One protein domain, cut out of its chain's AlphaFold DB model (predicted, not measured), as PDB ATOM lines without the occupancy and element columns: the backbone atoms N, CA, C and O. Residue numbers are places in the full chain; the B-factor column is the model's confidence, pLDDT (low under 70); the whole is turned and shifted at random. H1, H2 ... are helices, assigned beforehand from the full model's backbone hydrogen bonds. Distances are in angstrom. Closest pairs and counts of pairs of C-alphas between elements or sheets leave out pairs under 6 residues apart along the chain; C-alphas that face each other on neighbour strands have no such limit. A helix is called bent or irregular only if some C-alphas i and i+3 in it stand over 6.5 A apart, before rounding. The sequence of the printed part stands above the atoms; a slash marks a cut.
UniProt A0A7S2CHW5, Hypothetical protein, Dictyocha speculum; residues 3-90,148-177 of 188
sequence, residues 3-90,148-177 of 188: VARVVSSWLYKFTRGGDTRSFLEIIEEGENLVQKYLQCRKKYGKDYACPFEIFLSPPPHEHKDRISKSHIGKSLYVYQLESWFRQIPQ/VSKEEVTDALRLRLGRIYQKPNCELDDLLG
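This is residues 3 to 90 and 148 to 177 of the 188 residues of the protein "Hypothetical protein" of Dictyocha speculum (UniProt A0A7S2CHW5). Two long helices make a framework: H2 runs side by side with H5a, the first arm of the bent helix H5, over part of its length, and the second arm, H5b, then swings away from H2. H3 packs on H5b near one end of the domain, while H1 and the short H4 lie near the other end, and the long link of residues 45 to 76 winds from the end of H2 back through the middle to H3. The printed part has 118 residues with five named helices, in the order H1 H2 H3 H4 H5, and no named strand: the class is all helix. It is compact, with a radius of gyration of the C-alphas of 15.0 A and spans of 43 by 34 by 24 A.

Find C-alpha 23 at (212.646, 304.325, 231.413); from there H2, residues 23 to 44, runs 31.7 A to C-alpha 44 at (220.489, 273.575, 230.844). By its hydrogen bonds H5, residues 155 to 176, was assigned as one helix, but it is bent: C-alphas 164 and 167 are 7.4 A apart. Its arms are H5a, residues 155 to 164, 14.2 A long, and H5b, residues 167 to 176, 14.4 A long and ending at C-alpha 176 at (197.412, 277.808, 233.587). H1 is residues 3 to 15, 18.2 A; H3 is residues 77 to 85, 11.9 A; H4 is residues 148 to 151, 5.6 A.

Look first at H2, which touches H5a with residues 24 to 31 alone, at a shallow tilt of 13 degrees, the same way; the closest C-alphas, of Glu 31 and Ile 164, are 6.9 A apart. H5a and H5b stand at a steep tilt of 53 degrees, and H2 and H5b are apart. H5b touches H3, with the C-alphas of Val 78 and Leu 172 closest at 4.7 A; they run the same way at 37 degrees, only just a steep tilt. H1 only just touches H5a, with 3 pairs of C-alphas within 8 A and with its residue 3 alone; Val 3 and Leu 161 have the closest C-alphas, 6.0 A. With residues 11 to 15 alone H1 touches H4, the closest C-alphas being those of Leu 11 and Ser 149, 6.4 A. H1 and H2 are close but not clearly touching, with the C-alphas of Trp 10 and Phe 23 closest at 7.1 A. Every O i to N i+4 pair is within hydrogen-bond range in H1, H2, H3, H5a and H5b; H4 is too short for such a pair, and its 1 pair of O i and N i+3 is within range.

The two C-alphas farthest apart, of Pro 89 and Val 148, are 44.6 A apart. Residues 91 to 147 are not printed, and across this cut C-alphas 90 and 148 are 42.2 A apart. The link from H2 to H3 is long, 32 residues. Look there for low confidence: pLDDT is under 70 at residues 46 to 51 and 53 to 65, and also at 148 to 149.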
ATOM      1  N   VAL A   3     203.049 295.029 231.088       93.56
ATOM      2  CA  VAL A   3     203.629 296.308 230.629       93.56
ATOM      3  C   VAL A   3     203.289 297.435 231.608       93.56
ATOM      4  O   VAL A   3     204.177 298.149 232.082       93.56
ATOM      5  N   ALA A   4     202.025 297.551 232.000       91.25
ATOM      6  CA  ALA A   4     201.516 298.504 232.974       91.25
ATOM      7  C   ALA A   4     202.188 298.322 234.337       91.25
ATOM      8  O   ALA A   4     202.478 299.310 235.014       91.25
ATOM      9  N   ARG A   5     202.511 297.081 234.729       91.12
ATOM     10  CA  ARG A   5     203.263 296.804 235.962       91.12
ATOM     11  C   ARG A   5     204.697 297.326 235.896       91.12
ATOM     12  O   ARG A   5     205.167 297.864 236.901       91.12
ATOM     13  N   VAL A   6     205.385 297.210 234.756       93.88
ATOM     14  CA  VAL A   6     206.727 297.800 234.572       93.88
ATOM     15  C   VAL A   6     206.657 299.318 234.694       93.88
ATOM     16  O   VAL A   6     207.381 299.895 235.508       93.88
ATOM     17  N   VAL A   7     205.743 299.944 233.946       92.56
ATOM     18  CA  VAL A   7     205.530 301.399 233.938       92.56
ATOM     19  C   VAL A   7     205.220 301.903 235.344       92.56
ATOM     20  O   VAL A   7     205.910 302.780 235.853       92.56
ATOM     21  N   SER A   8     204.231 301.303 236.010       89.75
ATOM     22  CA  SER A   8     203.835 301.658 237.374       89.75
ATOM     23  C   SER A   8     204.993 301.503 238.361       89.75
ATOM     24  O   SER A   8     205.249 302.391 239.172       89.75
ATOM     25  N   SER A   9     205.745 300.404 238.256       90.69
ATOM     26  CA  SER A   9     206.905 300.162 239.109       90.69
ATOM     27  C   SER A   9     208.000 301.199 238.940       90.69
ATOM     28  O   SER A   9     208.615 301.589 239.930       90.69
ATOM     29  N   TRP A  10     208.325 301.544 237.696       92.81
ATOM     30  CA  TRP A  10     209.372 302.512 237.401       92.81
ATOM     31  C   TRP A  10     208.938 303.904 237.846       92.81
ATOM     32  O   TRP A  10     209.623 304.492 238.675       92.81
ATOM     33  N   LEU A  11     207.738 304.348 237.452       90.44
ATOM     34  CA  LEU A  11     207.173 305.629 237.881       90.44
ATOM     35  C   LEU A  11     207.200 305.788 239.404       90.44
ATOM     36  O   LEU A  11     207.627 306.823 239.909       90.44
ATOM     37  N   TYR A  12     206.780 304.760 240.149       88.06
ATOM     38  CA  TYR A  12     206.774 304.801 241.610       88.06
ATOM     39  C   TYR A  12     208.175 304.995 242.206       88.06
ATOM     40  O   TYR A  12     208.351 305.843 243.078       88.06
ATOM     41  N   LYS A  13     209.180 304.230 241.756       89.25
ATOM     42  CA  LYS A  13     210.538 304.336 242.312       89.25
ATOM     43  C   LYS A  13     211.254 305.602 241.854       89.25
ATOM     44  O   LYS A  13     211.884 306.255 242.679       89.25
ATOM     45  N   PHE A  14     211.103 305.967 240.583       89.38
ATOM     46  CA  PHE A  14     211.727 307.148 239.998       89.38
ATOM     47  C   PHE A  14     211.239 308.431 240.675       89.38
ATOM     48  O   PHE A  14     212.031 309.222 241.178       89.38
ATOM     49  N   THR A  15     209.920 308.588 240.822       86.31
ATOM     50  CA  THR A  15     209.332 309.771 241.483       86.31
ATOM     51  C   THR A  15     209.668 309.884 242.972       86.31
ATOM     52  O   THR A  15     209.573 310.969 243.540       86.31
ATOM     53  N   ARG A  16     210.071 308.783 243.616       86.38
ATOM     54  CA  ARG A  16     210.511 308.740 245.018       86.38
ATOM     55  C   ARG A  16     212.033 308.846 245.179       86.38
ATOM     56  O   ARG A  16     212.504 308.760 246.307       86.38
ATOM     57  N   GLY A  17     212.793 308.982 244.089       84.75
ATOM     58  CA  GLY A  17     214.260 308.979 244.111       84.75
ATOM     59  C   GLY A  17     214.884 307.620 244.461       84.75
ATOM     60  O   GLY A  17     216.067 307.549 244.767       84.75
ATOM     61  N   GLY A  18     214.097 306.540 244.438       86.44
ATOM     62  CA  GLY A  18     214.559 305.173 244.706       86.44
ATOM     63  C   GLY A  18     215.125 304.453 243.479       86.44
ATOM     64  O   GLY A  18     215.622 303.336 243.606       86.44
ATOM     65  N   ASP A  19     215.011 305.057 242.297       88.12
ATOM     66  CA  ASP A  19     215.655 304.623 241.058       88.12
ATOM     67  C   ASP A  19     215.957 305.865 240.214       88.12
ATOM     68  O   ASP A  19     215.063 306.679 239.997       88.12
ATOM     69  N   THR A  20     217.199 306.048 239.780       91.50
ATOM     70  CA  THR A  20     217.624 307.226 239.001       91.50
ATOM     71  C   THR A  20     217.740 306.939 237.510       91.50
ATOM     72  O   THR A  20     218.034 307.848 236.740       91.50
ATOM     73  N   ARG A  21     217.547 305.682 237.101       92.94
ATOM     74  CA  ARG A  21     217.624 305.261 235.701       92.94
ATOM     75  C   ARG A  21     216.384 305.724 234.939       92.94
ATOM     76  O   ARG A  21     215.263 305.639 235.452       92.94
ATOM     77  N   SER A  22     216.587 306.148 233.701       93.88
ATOM     78  CA  SER A  22     215.533 306.436 232.729       93.88
ATOM     79  C   SER A  22     214.689 305.198 232.416       93.88
ATOM     80  O   SER A  22     215.076 304.048 232.667       93.88
ATOM     81  N   PHE A  23     213.519 305.419 231.821       95.00
ATOM     82  CA  PHE A  23     212.646 304.325 231.413       95.00
ATOM     83  C   PHE A  23     213.264 303.453 230.307       95.00
ATOM     84  O   PHE A  23     212.999 302.255 230.250       95.00
ATOM     85  N   LEU A  24     214.111 304.020 229.442       96.06
ATOM     86  CA  LEU A  24     214.835 303.247 228.430       96.06
ATOM     87  C   LEU A  24     215.885 302.331 229.074       96.06
ATOM     88  O   LEU A  24     215.909 301.138 228.774       96.06
ATOM     89  N   GLU A  25     216.691 302.857 230.000       95.50
ATOM     90  CA  GLU A  25     217.754 302.093 230.670       95.50
ATOM     91  C   GLU A  25     217.200 300.867 231.408       95.50
ATOM     92  O   GLU A  25     217.737 299.767 231.274       95.50
ATOM     93  N   ILE A  26     216.082 301.007 232.136       95.06
ATOM     94  CA  ILE A  26     215.483 299.859 232.838       95.06
ATOM     95  C   ILE A  26     214.888 298.813 231.880       95.06
ATOM     96  O   ILE A  26     214.771 297.642 232.258       95.06
ATOM     97  N   ILE A  27     214.508 299.214 230.659       96.12
ATOM     98  CA  ILE A  27     214.054 298.288 229.618       96.12
ATOM     99  C   ILE A  27     215.243 297.521 229.048       96.12
ATOM    100  O   ILE A  27     215.174 296.300 228.947       96.12
ATOM    101  N   GLU A  28     216.332 298.210 228.714       95.56
ATOM    102  CA  GLU A  28     217.539 297.593 228.152       95.56
ATOM    103  C   GLU A  28     218.196 296.619 229.129       95.56
ATOM    104  O   GLU A  28     218.520 295.486 228.761       95.56
ATOM    105  N   GLU A  29     218.323 297.019 230.394       91.69
ATOM    106  CA  GLU A  29     218.828 296.149 231.452       91.69
ATOM    107  C   GLU A  29     217.939 294.913 231.617       91.69
ATOM    108  O   GLU A  29     218.427 293.782 231.601       91.69
ATOM    109  N   GLY A  30     216.624 295.106 231.748       91.88
ATOM    110  CA  GLY A  30     215.705 293.995 231.958       91.88
ATOM    111  C   GLY A  30     215.608 293.058 230.751       91.88
ATOM    112  O   GLY A  30     215.523 291.847 230.942       91.88
ATOM    113  N   GLU A  31     215.685 293.574 229.524       94.06
ATOM    114  CA  GLU A  31     215.738 292.764 228.305       94.06
ATOM    115  C   GLU A  31     217.008 291.910 228.259       94.06
ATOM    116  O   GLU A  31     216.927 290.705 228.017       94.06
ATOM    117  N   ASN A  32     218.171 292.486 228.575       91.12
ATOM    118  CA  ASN A  32     219.423 291.734 228.666       91.12
ATOM    119  C   ASN A  32     219.330 290.612 229.717       91.12
ATOM    120  O   ASN A  32     219.714 289.470 229.456       91.12
ATOM    121  N   LEU A  33     218.754 290.900 230.889       88.06
ATOM    122  CA  LEU A  33     218.526 289.892 231.927       88.06
ATOM    123  C   LEU A  33     217.595 288.770 231.452       88.06
ATOM    124  O   LEU A  33     217.899 287.597 231.674       88.06
ATOM    125  N   VAL A  34     216.495 289.107 230.769       89.81
ATOM    126  CA  VAL A  34     215.585 288.123 230.160       89.81
ATOM    127  C   VAL A  34     216.346 287.245 229.172       89.81
ATOM    128  O   VAL A  34     216.252 286.024 229.257       89.81
ATOM    129  N   GLN A  35     217.141 287.827 228.273       90.25
ATOM    130  CA  GLN A  35     217.894 287.056 227.281       90.25
ATOM    131  C   GLN A  35     218.903 286.108 227.933       90.25
ATOM    132  O   GLN A  35     218.924 284.924 227.596       90.25
ATOM    133  N   LYS A  36     219.678 286.578 228.919       86.25
ATOM    134  CA  LYS A  36     220.592 285.723 229.697       86.25
ATOM    135  C   LYS A  36     219.848 284.563 230.366       86.25
ATOM    136  O   LYS A  36     220.302 283.422 230.308       86.25
ATOM    137  N   TYR A  37     218.687 284.840 230.962       85.62
ATOM    138  CA  TYR A  37     217.845 283.822 231.590       85.62
ATOM    139  C   TYR A  37     217.338 282.779 230.581       85.62
ATOM    140  O   TYR A  37     217.461 281.575 230.811       85.62
ATOM    141  N   LEU A  38     216.823 283.221 229.432       86.75
ATOM    142  CA  LEU A  38     216.341 282.330 228.375       86.75
ATOM    143  C   LEU A  38     217.466 281.484 227.773       86.75
ATOM    144  O   LEU A  38     217.261 280.303 227.494       86.75
ATOM    145  N   GLN A  39     218.660 282.054 227.605       86.12
ATOM    146  CA  GLN A  39     219.845 281.323 227.156       86.12
ATOM    147  C   GLN A  39     220.263 280.253 228.170       86.12
ATOM    148  O   GLN A  39     220.535 279.121 227.769       86.12
ATOM    149  N   CYS A  40     220.254 280.578 229.468       82.38
ATOM    150  CA  CYS A  40     220.501 279.613 230.542       82.38
ATOM    151  C   CYS A  40     219.514 278.440 230.447       82.38
ATOM    152  O   CYS A  40     219.936 277.292 230.307       82.38
ATOM    153  N   ARG A  41     218.203 278.725 230.395       83.44
ATOM    154  CA  ARG A  41     217.154 277.696 230.254       83.44
ATOM    155  C   ARG A  41     217.311 276.848 229.003       83.44
ATOM    156  O   ARG A  41     217.123 275.640 229.048       83.44
ATOM    157  N   LYS A  42     217.643 277.467 227.868       85.19
ATOM    158  CA  LYS A  42     217.852 276.738 226.613       85.19
ATOM    159  C   LYS A  42     219.035 275.774 226.721       85.19
ATOM    160  O   LYS A  42     218.979 274.690 226.153       85.19
ATOM    161  N   LYS A  43     220.099 276.174 227.420       83.25
ATOM    162  CA  LYS A  43     221.322 275.379 227.556       83.25
ATOM    163  C   LYS A  43     221.191 274.250 228.580       83.25
ATOM    164  O   LYS A  43     221.739 273.179 228.345       83.25
ATOM    165  N   TYR A  44     220.498 274.487 229.692       77.56
ATOM    166  CA  TYR A  44     220.489 273.575 230.844       77.56
ATOM    167  C   TYR A  44     219.109 272.991 231.181       77.56
ATOM    168  O   TYR A  44     218.986 272.230 232.135       77.56
ATOM    169  N   GLY A  45     218.076 273.313 230.401       74.56
ATOM    170  CA  GLY A  45     216.706 272.863 230.636       74.56
ATOM    171  C   GLY A  45     215.934 273.745 231.623       74.56
ATOM    172  O   GLY A  45     216.402 274.794 232.071       74.56
ATOM    173  N   LYS A  46     214.703 273.327 231.943       66.19
ATOM    174  CA  LYS A  46     213.824 274.002 232.919       66.19
ATOM    175  C   LYS A  46     214.200 273.699 234.386       66.19
ATOM    176  O   LYS A  46     213.579 274.242 235.302       66.19
ATOM    177  N   ASP A  47     215.194 272.840 234.606       59.06
ATOM    178  CA  ASP A  47     215.545 272.294 235.918       59.06
ATOM    179  C   ASP A  47     216.329 273.285 236.801       59.06
ATOM    180  O   ASP A  47     216.583 274.432 236.425       59.06
ATOM    181  N   TYR A  48     216.691 272.841 238.011       57.97
ATOM    182  CA  TYR A  48     217.375 273.577 239.094       57.97
ATOM    183  C   TYR A  48     218.633 274.375 238.697       57.97
ATOM    184  O   TYR A  48     219.145 275.130 239.517       57.97
ATOM    185  N   ALA A  49     219.119 274.237 237.464       59.53
ATOM    186  CA  ALA A  49     220.242 274.986 236.924       59.53
ATOM    187  C   ALA A  49     219.959 276.499 236.814       59.53
ATOM    188  O   ALA A  49     220.839 277.304 237.091       59.53
ATOM    189  N   CYS A  50     218.734 276.923 236.472       68.81
ATOM    190  CA  CYS A  50     218.427 278.347 236.246       68.81
ATOM    191  C   CYS A  50     217.226 278.836 237.092       68.81
ATOM    192  O   CYS A  50     216.176 279.173 236.533       68.81
ATOM    193  N   PRO A  51     217.318 278.862 238.438       67.31
ATOM    194  CA  PRO A  51     216.217 279.290 239.298       67.31
ATOM    195  C   PRO A  51     215.897 280.779 239.101       67.31
ATOM    196  O   PRO A  51     216.763 281.645 239.202       67.31
ATOM    197  N   PHE A  52     214.625 281.085 238.834       71.19
ATOM    198  CA  PHE A  52     214.167 282.448 238.539       71.19
ATOM    199  C   PHE A  52     214.249 283.395 239.752       71.19
ATOM    200  O   PHE A  52     214.578 284.576 239.621       71.19
ATOM    201  N   GLU A  53     213.931 282.881 240.944       58.03
ATOM    202  CA  GLU A  53     213.820 283.655 242.190       58.03
ATOM    203  C   GLU A  53     215.175 284.106 242.735       58.03
ATOM    204  O   GLU A  53     215.316 285.226 243.239       58.03
ATOM    205  N   ILE A  54     216.172 283.235 242.605       55.56
ATOM    206  CA  ILE A  54     217.494 283.399 243.176       55.56
ATOM    207  C   ILE A  54     218.503 283.099 242.071       55.56
ATOM    208  O   ILE A  54     218.950 281.974 241.917       55.56
ATOM    209  N   PHE A  55     218.940 284.121 241.343       51.53
ATOM    210  CA  PHE A  55     220.202 284.067 240.595       51.53
ATOM    211  C   PHE A  55     221.402 284.070 241.567       51.53
ATOM    212  O   PHE A  55     222.266 284.931 241.520       51.53
ATOM    213  N   LEU A  56     221.387 283.167 242.540       42.34
ATOM    214  CA  LEU A  56     222.452 282.834 243.475       42.34
ATOM    215  C   LEU A  56     222.210 281.374 243.861       42.34
ATOM    216  O   LEU A  56     221.404 281.097 244.743       42.34
ATOM    217  N   SER A  57     222.865 280.448 243.174       40.50
ATOM    218  CA  SER A  57     223.117 279.097 243.681       40.50
ATOM    219  C   SER A  57     224.221 278.441 242.838       40.50
ATOM    220  O   SER A  57     224.472 278.919 241.734       40.50
ATOM    221  N   PRO A  58     224.949 277.462 243.411       45.50
ATOM    222  CA  PRO A  58     226.376 277.172 243.180       45.50
ATOM    223  C   PRO A  58     226.653 276.575 241.773       45.50
ATOM    224  O   PRO A  58     225.725 276.505 240.973       45.50
ATOM    225  N   PRO A  59     227.910 276.214 241.404       47.22
ATOM    226  CA  PRO A  59     228.307 275.882 240.028       47.22
ATOM    227  C   PRO A  59     227.318 274.980 239.267       47.22
ATOM    228  O   PRO A  59     226.725 274.089 239.876       47.22
ATOM    229  N   PRO A  60     227.184 275.160 237.935       52.22
ATOM    230  CA  PRO A  60     228.193 275.738 237.042       52.22
ATOM    231  C   PRO A  60     227.924 277.176 236.568       52.22
ATOM    232  O   PRO A  60     228.411 277.558 235.501       52.22
ATOM    233  N   HIS A  61     227.142 277.987 237.291       54.88
ATOM    234  CA  HIS A  61     226.726 279.297 236.775       54.88
ATOM    235  C   HIS A  61     227.117 280.474 237.673       54.88
ATOM    236  O   HIS A  61     226.685 280.584 238.817       54.88
ATOM    237  N   GLU A  62     227.893 281.406 237.117       52.84
ATOM    238  CA  GLU A  62     228.119 282.723 237.710       52.84
ATOM    239  C   GLU A  62     227.007 283.680 237.284       52.84
ATOM    240  O   GLU A  62     227.103 284.408 236.296       52.84
ATOM    241  N   HIS A  63     225.925 283.687 238.048       56.53
ATOM    242  CA  HIS A  63     224.907 284.712 237.923       56.53
ATOM    243  C   HIS A  63     224.911 285.571 239.181       56.53
ATOM    244  O   HIS A  63     224.825 285.054 240.288       56.53
ATOM    245  N   LYS A  64     225.061 286.887 239.013       58.34
ATOM    246  CA  LYS A  64     225.036 287.859 240.121       58.34
ATOM    247  C   LYS A  64     223.758 288.709 240.117       58.34
ATOM    248  O   LYS A  64     223.460 289.381 241.104       58.34
ATOM    249  N   ASP A  65     222.983 288.650 239.034       66.69
ATOM    250  CA  ASP A  65     221.879 289.569 238.760       66.69
ATOM    251  C   ASP A  65     220.532 288.985 239.191       66.69
ATOM    252  O   ASP A  65     220.104 287.971 238.662       66.69
ATOM    253  N   ARG A  66     219.781 289.632 240.087       73.00
ATOM    254  CA  ARG A  66     218.453 289.135 240.504       73.00
ATOM    255  C   ARG A  66     217.349 289.607 239.554       73.00
ATOM    256  O   ARG A  66     216.681 290.600 239.842       73.00
ATOM    257  N   ILE A  67     217.111 288.877 238.458       80.00
ATOM    258  CA  ILE A  67     216.055 289.210 237.478       80.00
ATOM    259  C   ILE A  67     214.688 289.420 238.136       80.00
ATOM    260  O   ILE A  67     214.022 290.406 237.826       80.00
ATOM    261  N   SER A  68     214.316 288.588 239.113       79.06
ATOM    262  CA  SER A  68     213.067 288.684 239.881       79.06
ATOM    263  C   SER A  68     212.868 290.037 240.582       79.06
ATOM    264  O   SER A  68     211.736 290.436 240.845       79.06
ATOM    265  N   LYS A  69     213.953 290.781 240.848       81.88
ATOM    266  CA  LYS A  69     213.921 292.122 241.457       81.88
ATOM    267  C   LYS A  69     213.932 293.269 240.443       81.88
ATOM    268  O   LYS A  69     213.654 294.410 240.825       81.88
ATOM    269  N   SER A  70     214.248 292.995 239.178       89.19
ATOM    270  CA  SER A  70     214.233 294.005 238.116       89.19
ATOM    271  C   SER A  70     212.799 294.449 237.793       89.19
ATOM    272  O   SER A  70     211.826 293.742 238.074       89.19
ATOM    273  N   HIS A  71     212.657 295.635 237.193       92.50
ATOM    274  CA  HIS A  71     211.350 296.166 236.791       92.50
ATOM    275  C   HIS A  71     210.639 295.244 235.800       92.50
ATOM    276  O   HIS A  71     209.425 295.066 235.909       92.50
ATOM    277  N   ILE A  72     211.405 294.634 234.889       94.00
ATOM    278  CA  ILE A  72     210.900 293.685 233.900       94.00
ATOM    279  C   ILE A  72     210.660 292.309 234.526       94.00
ATOM    280  O   ILE A  72     209.558 291.767 234.466       94.00
ATOM    281  N   GLY A  73     211.667 291.744 235.187       90.44
ATOM    282  CA  GLY A  73     211.616 290.352 235.621       90.44
ATOM    283  C   GLY A  73     210.477 290.033 236.584       90.44
ATOM    284  O   GLY A  73     209.842 288.993 236.451       90.44
ATOM    285  N   LYS A  74     210.096 290.950 237.478       89.06
ATOM    286  CA  LYS A  74     208.948 290.724 238.375       89.06
ATOM    287  C   LYS A  74     207.598 290.534 237.666       89.06
ATOM    288  O   LYS A  74     206.630 290.135 238.316       89.06
ATOM    289  N   SER A  75     207.510 290.855 236.375       93.44
ATOM    290  CA  SER A  75     206.306 290.676 235.554       93.44
ATOM    291  C   SER A  75     206.396 289.460 234.622       93.44
ATOM    292  O   SER A  75     205.469 289.211 233.860       93.44
ATOM    293  N   LEU A  76     207.474 288.669 234.698       94.00
ATOM    294  CA  LEU A  76     207.585 287.367 234.033       94.00
ATOM    295  C   LEU A  76     206.870 286.306 234.881       94.00
ATOM    296  O   LEU A  76     207.498 285.565 235.640       94.00
ATOM    297  N   TYR A  77     205.538 286.298 234.836       94.69
ATOM    298  CA  TYR A  77     204.726 285.486 235.749       94.69
ATOM    299  C   TYR A  77     204.904 283.986 235.553       94.69
ATOM    300  O   TYR A  77     205.026 283.277 236.546       94.69
ATOM    301  N   VAL A  78     204.983 283.515 234.304       94.81
ATOM    302  CA  VAL A  78     205.129 282.082 234.007       94.81
ATOM    303  C   VAL A  78     206.348 281.481 234.702       94.81
ATOM    304  O   VAL A  78     206.234 280.461 235.364       94.81
ATOM    305  N   TYR A  79     207.495 282.162 234.665       91.00
ATOM    306  CA  TYR A  79     208.733 281.649 235.254       91.00
ATOM    307  C   TYR A  79     208.727 281.673 236.785       91.00
ATOM    308  O   TYR A  79     209.375 280.844 237.421       91.00
ATOM    309  N   GLN A  80     207.985 282.607 237.384       89.88
ATOM    310  CA  GLN A  80     207.756 282.621 238.828       89.88
ATOM    311  C   GLN A  80     206.829 281.473 239.228       89.88
ATOM    312  O   GLN A  80     207.143 280.727 240.147       89.88
ATOM    313  N   LEU A  81     205.716 281.295 238.516       92.50
ATOM    314  CA  LEU A  81     204.743 280.244 238.807       92.50
ATOM    315  C   LEU A  81     205.311 278.846 238.566       92.50
ATOM    316  O   LEU A  81     205.131 277.992 239.418       92.50
ATOM    317  N   GLU A  82     206.085 278.623 237.499       90.69
ATOM    318  CA  GLU A  82     206.833 277.371 237.303       90.69
ATOM    319  C   GLU A  82     207.748 277.070 238.508       90.69
ATOM    320  O   GLU A  82     207.908 275.918 238.902       90.69
ATOM    321  N   SER A  83     208.349 278.094 239.125       85.81
ATOM    322  CA  SER A  83     209.184 277.916 240.320       85.81
ATOM    323  C   SER A  83     208.370 277.496 241.545       85.81
ATOM    324  O   SER A  83     208.758 276.559 242.247       85.81
ATOM    325  N   TRP A  84     207.221 278.138 241.759       89.25
ATOM    326  CA  TRP A  84     206.297 277.816 242.843       89.25
ATOM    327  C   TRP A  84     205.638 276.444 242.673       89.25
ATOM    328  O   TRP A  84     205.635 275.658 243.617       89.25
ATOM    329  N   PHE A  85     205.160 276.113 241.472       92.06
ATOM    330  CA  PHE A  85     204.450 274.863 241.174       92.06
ATOM    331  C   PHE A  85     205.321 273.610 241.305       92.06
ATOM    332  O   PHE A  85     204.810 272.506 241.463       92.06
ATOM    333  N   ARG A  86     206.651 273.762 241.295       87.44
ATOM    334  CA  ARG A  86     207.581 272.667 241.622       87.44
ATOM    335  C   ARG A  86     207.586 272.294 243.103       87.44
ATOM    336  O   ARG A  86     208.043 271.209 243.444       87.44
ATOM    337  N   GLN A  87     207.158 273.202 243.975       89.38
ATOM    338  CA  GLN A  87     207.224 273.044 245.430       89.38
ATOM    339  C   GLN A  87     205.836 272.912 246.056       89.38
ATOM    340  O   GLN A  87     205.680 272.242 247.071       89.38
ATOM    341  N   ILE A  88     204.843 273.568 245.461       93.69
ATOM    342  CA  ILE A  88     203.478 273.659 245.962       93.69
ATOM    343  C   ILE A  88     202.541 273.272 244.810       93.69
ATOM    344  O   ILE A  88     202.670 273.855 243.734       93.69
ATOM    345  N   PRO A  89     201.609 272.325 245.001       95.94
ATOM    346  CA  PRO A  89     200.665 271.933 243.960       95.94
ATOM    347  C   PRO A  89     199.862 273.119 243.401       95.94
ATOM    348  O   PRO A  89     199.498 274.039 244.136       95.94
ATOM    349  N   GLN A  90     199.585 273.111 242.096       95.88
ATOM    350  CA  GLN A  90     198.946 274.233 241.394       95.88
ATOM    351  C   GLN A  90     197.546 274.536 241.943       95.88
ATOM    352  O   GLN A  90     197.126 275.690 241.987       95.88
ATOM    353  N   VAL A 148     206.973 314.984 234.074       59.81
ATOM    354  CA  VAL A 148     208.266 314.632 233.460       59.81
ATOM    355  C   VAL A 148     208.427 313.115 233.321       59.81
ATOM    356  O   VAL A 148     208.782 312.624 232.257       59.81
ATOM    357  N   SER A 149     208.057 312.339 234.343       69.25
ATOM    358  CA  SER A 149     208.197 310.880 234.291       69.25
ATOM    359  C   SER A 149     207.242 310.215 233.291       69.25
ATOM    360  O   SER A 149     207.508 309.110 232.837       69.25
ATOM    361  N   LYS A 150     206.120 310.845 232.917       72.25
ATOM    362  CA  LYS A 150     205.199 310.258 231.927       72.25
ATOM    363  C   LYS A 150     205.681 310.428 230.489       72.25
ATOM    364  O   LYS A 150     205.323 309.600 229.657       72.25
ATOM    365  N   GLU A 151     206.465 311.465 230.211       84.69
ATOM    366  CA  GLU A 151     206.968 311.777 228.866       84.69
ATOM    367  C   GLU A 151     208.011 310.748 228.396       84.69
ATOM    368  O   GLU A 151     208.047 310.413 227.215       84.69
ATOM    369  N   GLU A 152     208.770 310.141 229.320       88.88
ATOM    370  CA  GLU A 152     209.686 309.032 229.005       88.88
ATOM    371  C   GLU A 152     208.966 307.737 228.589       88.88
ATOM    372  O   GLU A 152     209.543 306.887 227.910       88.88
ATOM    373  N   VAL A 153     207.695 307.557 228.965       91.56
ATOM    374  CA  VAL A 153     206.930 306.337 228.665       91.56
ATOM    375  C   VAL A 153     206.252 306.467 227.301       91.56
ATOM    376  O   VAL A 153     205.044 306.699 227.201       91.56
ATOM    377  N   THR A 154     207.043 306.291 226.246       93.88
ATOM    378  CA  THR A 154     206.572 306.350 224.855       93.88
ATOM    379  C   THR A 154     205.867 305.062 224.417       93.88
ATOM    380  O   THR A 154     206.110 303.976 224.954       93.88
ATOM    381  N   ASP A 155     205.024 305.155 223.386       93.56
ATOM    382  CA  ASP A 155     204.353 303.981 222.810       93.56
ATOM    383  C   ASP A 155     205.343 302.997 222.183       93.56
ATOM    384  O   ASP A 155     205.171 301.787 222.310       93.56
ATOM    385  N   ALA A 156     206.442 303.490 221.604       95.62
ATOM    386  CA  ALA A 156     207.517 302.640 221.097       95.62
ATOM    387  C   ALA A 156     208.136 301.769 222.207       95.62
ATOM    388  O   ALA A 156     208.379 300.575 222.005       95.62
ATOM    389  N   LEU A 157     208.341 302.332 223.404       96.06
ATOM    390  CA  LEU A 157     208.856 301.588 224.555       96.06
ATOM    391  C   LEU A 157     207.815 300.625 225.140       96.06
ATOM    392  O   LEU A 157     208.171 299.512 225.527       96.06
ATOM    393  N   ARG A 158     206.523 300.983 225.129       94.69
ATOM    394  CA  ARG A 158     205.438 300.047 225.478       94.69
ATOM    395  C   ARG A 158     205.372 298.862 224.515       94.69
ATOM    396  O   ARG A 158     205.263 297.726 224.968       94.69
ATOM    397  N   LEU A 159     205.504 299.101 223.211       94.94
ATOM    398  CA  LEU A 159     205.556 298.046 222.193       94.94
ATOM    399  C   LEU A 159     206.796 297.156 222.357       94.94
ATOM    400  O   LEU A 159     206.706 295.936 222.214       94.94
ATOM    401  N   ARG A 160     207.957 297.734 222.700       96.00
ATOM    402  CA  ARG A 160     209.164 296.962 223.046       96.00
ATOM    403  C   ARG A 160     208.917 296.050 224.250       96.00
ATOM    404  O   ARG A 160     209.209 294.863 224.158       96.00
ATOM    405  N   LEU A 161     208.307 296.560 225.322       96.00
ATOM    406  CA  LEU A 161     207.907 295.741 226.471       96.00
ATOM    407  C   LEU A 161     206.914 294.637 226.083       96.00
ATOM    408  O   LEU A 161     207.090 293.496 226.504       96.00
ATOM    409  N   GLY A 162     205.921 294.944 225.247       95.38
ATOM    410  CA  GLY A 162     204.979 293.952 224.723       95.38
ATOM    411  C   GLY A 162     205.693 292.786 224.034       95.38
ATOM    412  O   GLY A 162     205.420 291.630 224.343       95.38
ATOM    413  N   ARG A 163     206.692 293.076 223.189       95.25
ATOM    414  CA  ARG A 163     207.518 292.046 222.534       95.25
ATOM    415  C   ARG A 163     208.324 291.200 223.522       95.25
ATOM    416  O   ARG A 163     208.401 289.989 223.341       95.25
ATOM    417  N   ILE A 164     208.877 291.806 224.576       95.50
ATOM    418  CA  ILE A 164     209.612 291.081 225.630       95.50
ATOM    419  C   ILE A 164     208.698 290.072 226.344       95.50
ATOM    420  O   ILE A 164     209.120 288.949 226.622       95.50
ATOM    421  N   TYR A 165     207.448 290.453 226.626       96.19
ATOM    422  CA  TYR A 165     206.498 289.602 227.348       96.19
ATOM    423  C   TYR A 165     205.695 288.651 226.473       96.19
ATOM    424  O   TYR A 165     205.098 287.729 227.016       96.19
ATOM    425  N   GLN A 166     205.697 288.830 225.152       95.19
ATOM    426  CA  GLN A 166     204.846 288.072 224.240       95.19
ATOM    427  C   GLN A 166     204.939 286.560 224.473       95.19
ATOM    428  O   GLN A 166     203.952 285.919 224.821       95.19
ATOM    429  N   LYS A 167     206.143 285.996 224.343       94.69
ATOM    430  CA  LYS A 167     206.362 284.563 224.558       94.69
ATOM    431  C   LYS A 167     206.042 284.133 226.004       94.69
ATOM    432  O   LYS A 167     205.232 283.224 226.154       94.69
ATOM    433  N   PRO A 168     206.585 284.780 227.059       95.00
ATOM    434  CA  PRO A 168     206.228 284.454 228.443       95.00
ATOM    435  C   PRO A 168     204.724 284.505 228.755       95.00
ATOM    436  O   PRO A 168     204.247 283.736 229.582       95.00
ATOM    437  N   ASN A 169     203.970 285.405 228.124       96.62
ATOM    438  CA  ASN A 169     202.527 285.520 228.335       96.62
ATOM    439  C   ASN A 169     201.759 284.368 227.686       96.62
ATOM    440  O   ASN A 169     200.772 283.914 228.249       96.62
ATOM    441  N   CYS A 170     202.203 283.884 226.527       96.38
ATOM    442  CA  CYS A 170     201.598 282.708 225.908       96.38
ATOM    443  C   CYS A 170     201.937 281.436 226.694       96.38
ATOM    444  O   CYS A 170     201.049 280.652 227.000       96.38
ATOM    445  N   GLU A 171     203.188 281.295 227.147       95.62
ATOM    446  CA  GLU A 171     203.574 280.193 228.037       95.62
ATOM    447  C   GLU A 171     202.814 280.233 229.379       95.62
ATOM    448  O   GLU A 171     202.577 279.190 229.984       95.62
ATOM    449  N   LEU A 172     202.418 281.421 229.859       96.69
ATOM    450  CA  LEU A 172     201.562 281.564 231.041       96.69
ATOM    451  C   LEU A 172     200.162 280.994 230.798       96.69
ATOM    452  O   LEU A 172     199.636 280.307 231.671       96.69
ATOM    453  N   ASP A 173     199.563 281.296 229.645       96.75
ATOM    454  CA  ASP A 173     198.245 280.768 229.286       96.75
ATOM    455  C   ASP A 173     198.279 279.233 229.218       96.75
ATOM    456  O   ASP A 173     197.393 278.574 229.767       96.75
ATOM    457  N   ASP A 174     199.340 278.674 228.625       96.81
ATOM    458  CA  ASP A 174     199.569 277.229 228.551       96.81
ATOM    459  C   ASP A 174     199.747 276.611 229.946       96.81
ATOM    460  O   ASP A 174     199.105 275.613 230.269       96.81
ATOM    461  N   LEU A 175     200.576 277.226 230.801       96.19
ATOM    462  CA  LEU A 175     200.823 276.762 232.171       96.19
ATOM    463  C   LEU A 175     199.535 276.718 233.005       96.19
ATOM    464  O   LEU A 175     199.351 275.827 233.830       96.19
ATOM    465  N   LEU A 176     198.650 277.697 232.819       96.50
ATOM    466  CA  LEU A 176     197.412 277.808 233.587       96.50
ATOM    467  C   LEU A 176     196.230 277.071 232.953       96.50
ATOM    468  O   LEU A 176     195.171 277.000 233.577       96.50
ATOM    469  N   GLY A 177     196.383 276.557 231.730       96.44
ATOM    470  CA  GLY A 177     195.301 275.931 230.971       96.44
ATOM    471  C   GLY A 177     194.149 276.887 230.641       96.44
ATOM    472  O   GLY A 177     193.032 276.438 230.389       96.44
TER     473      GLY A 177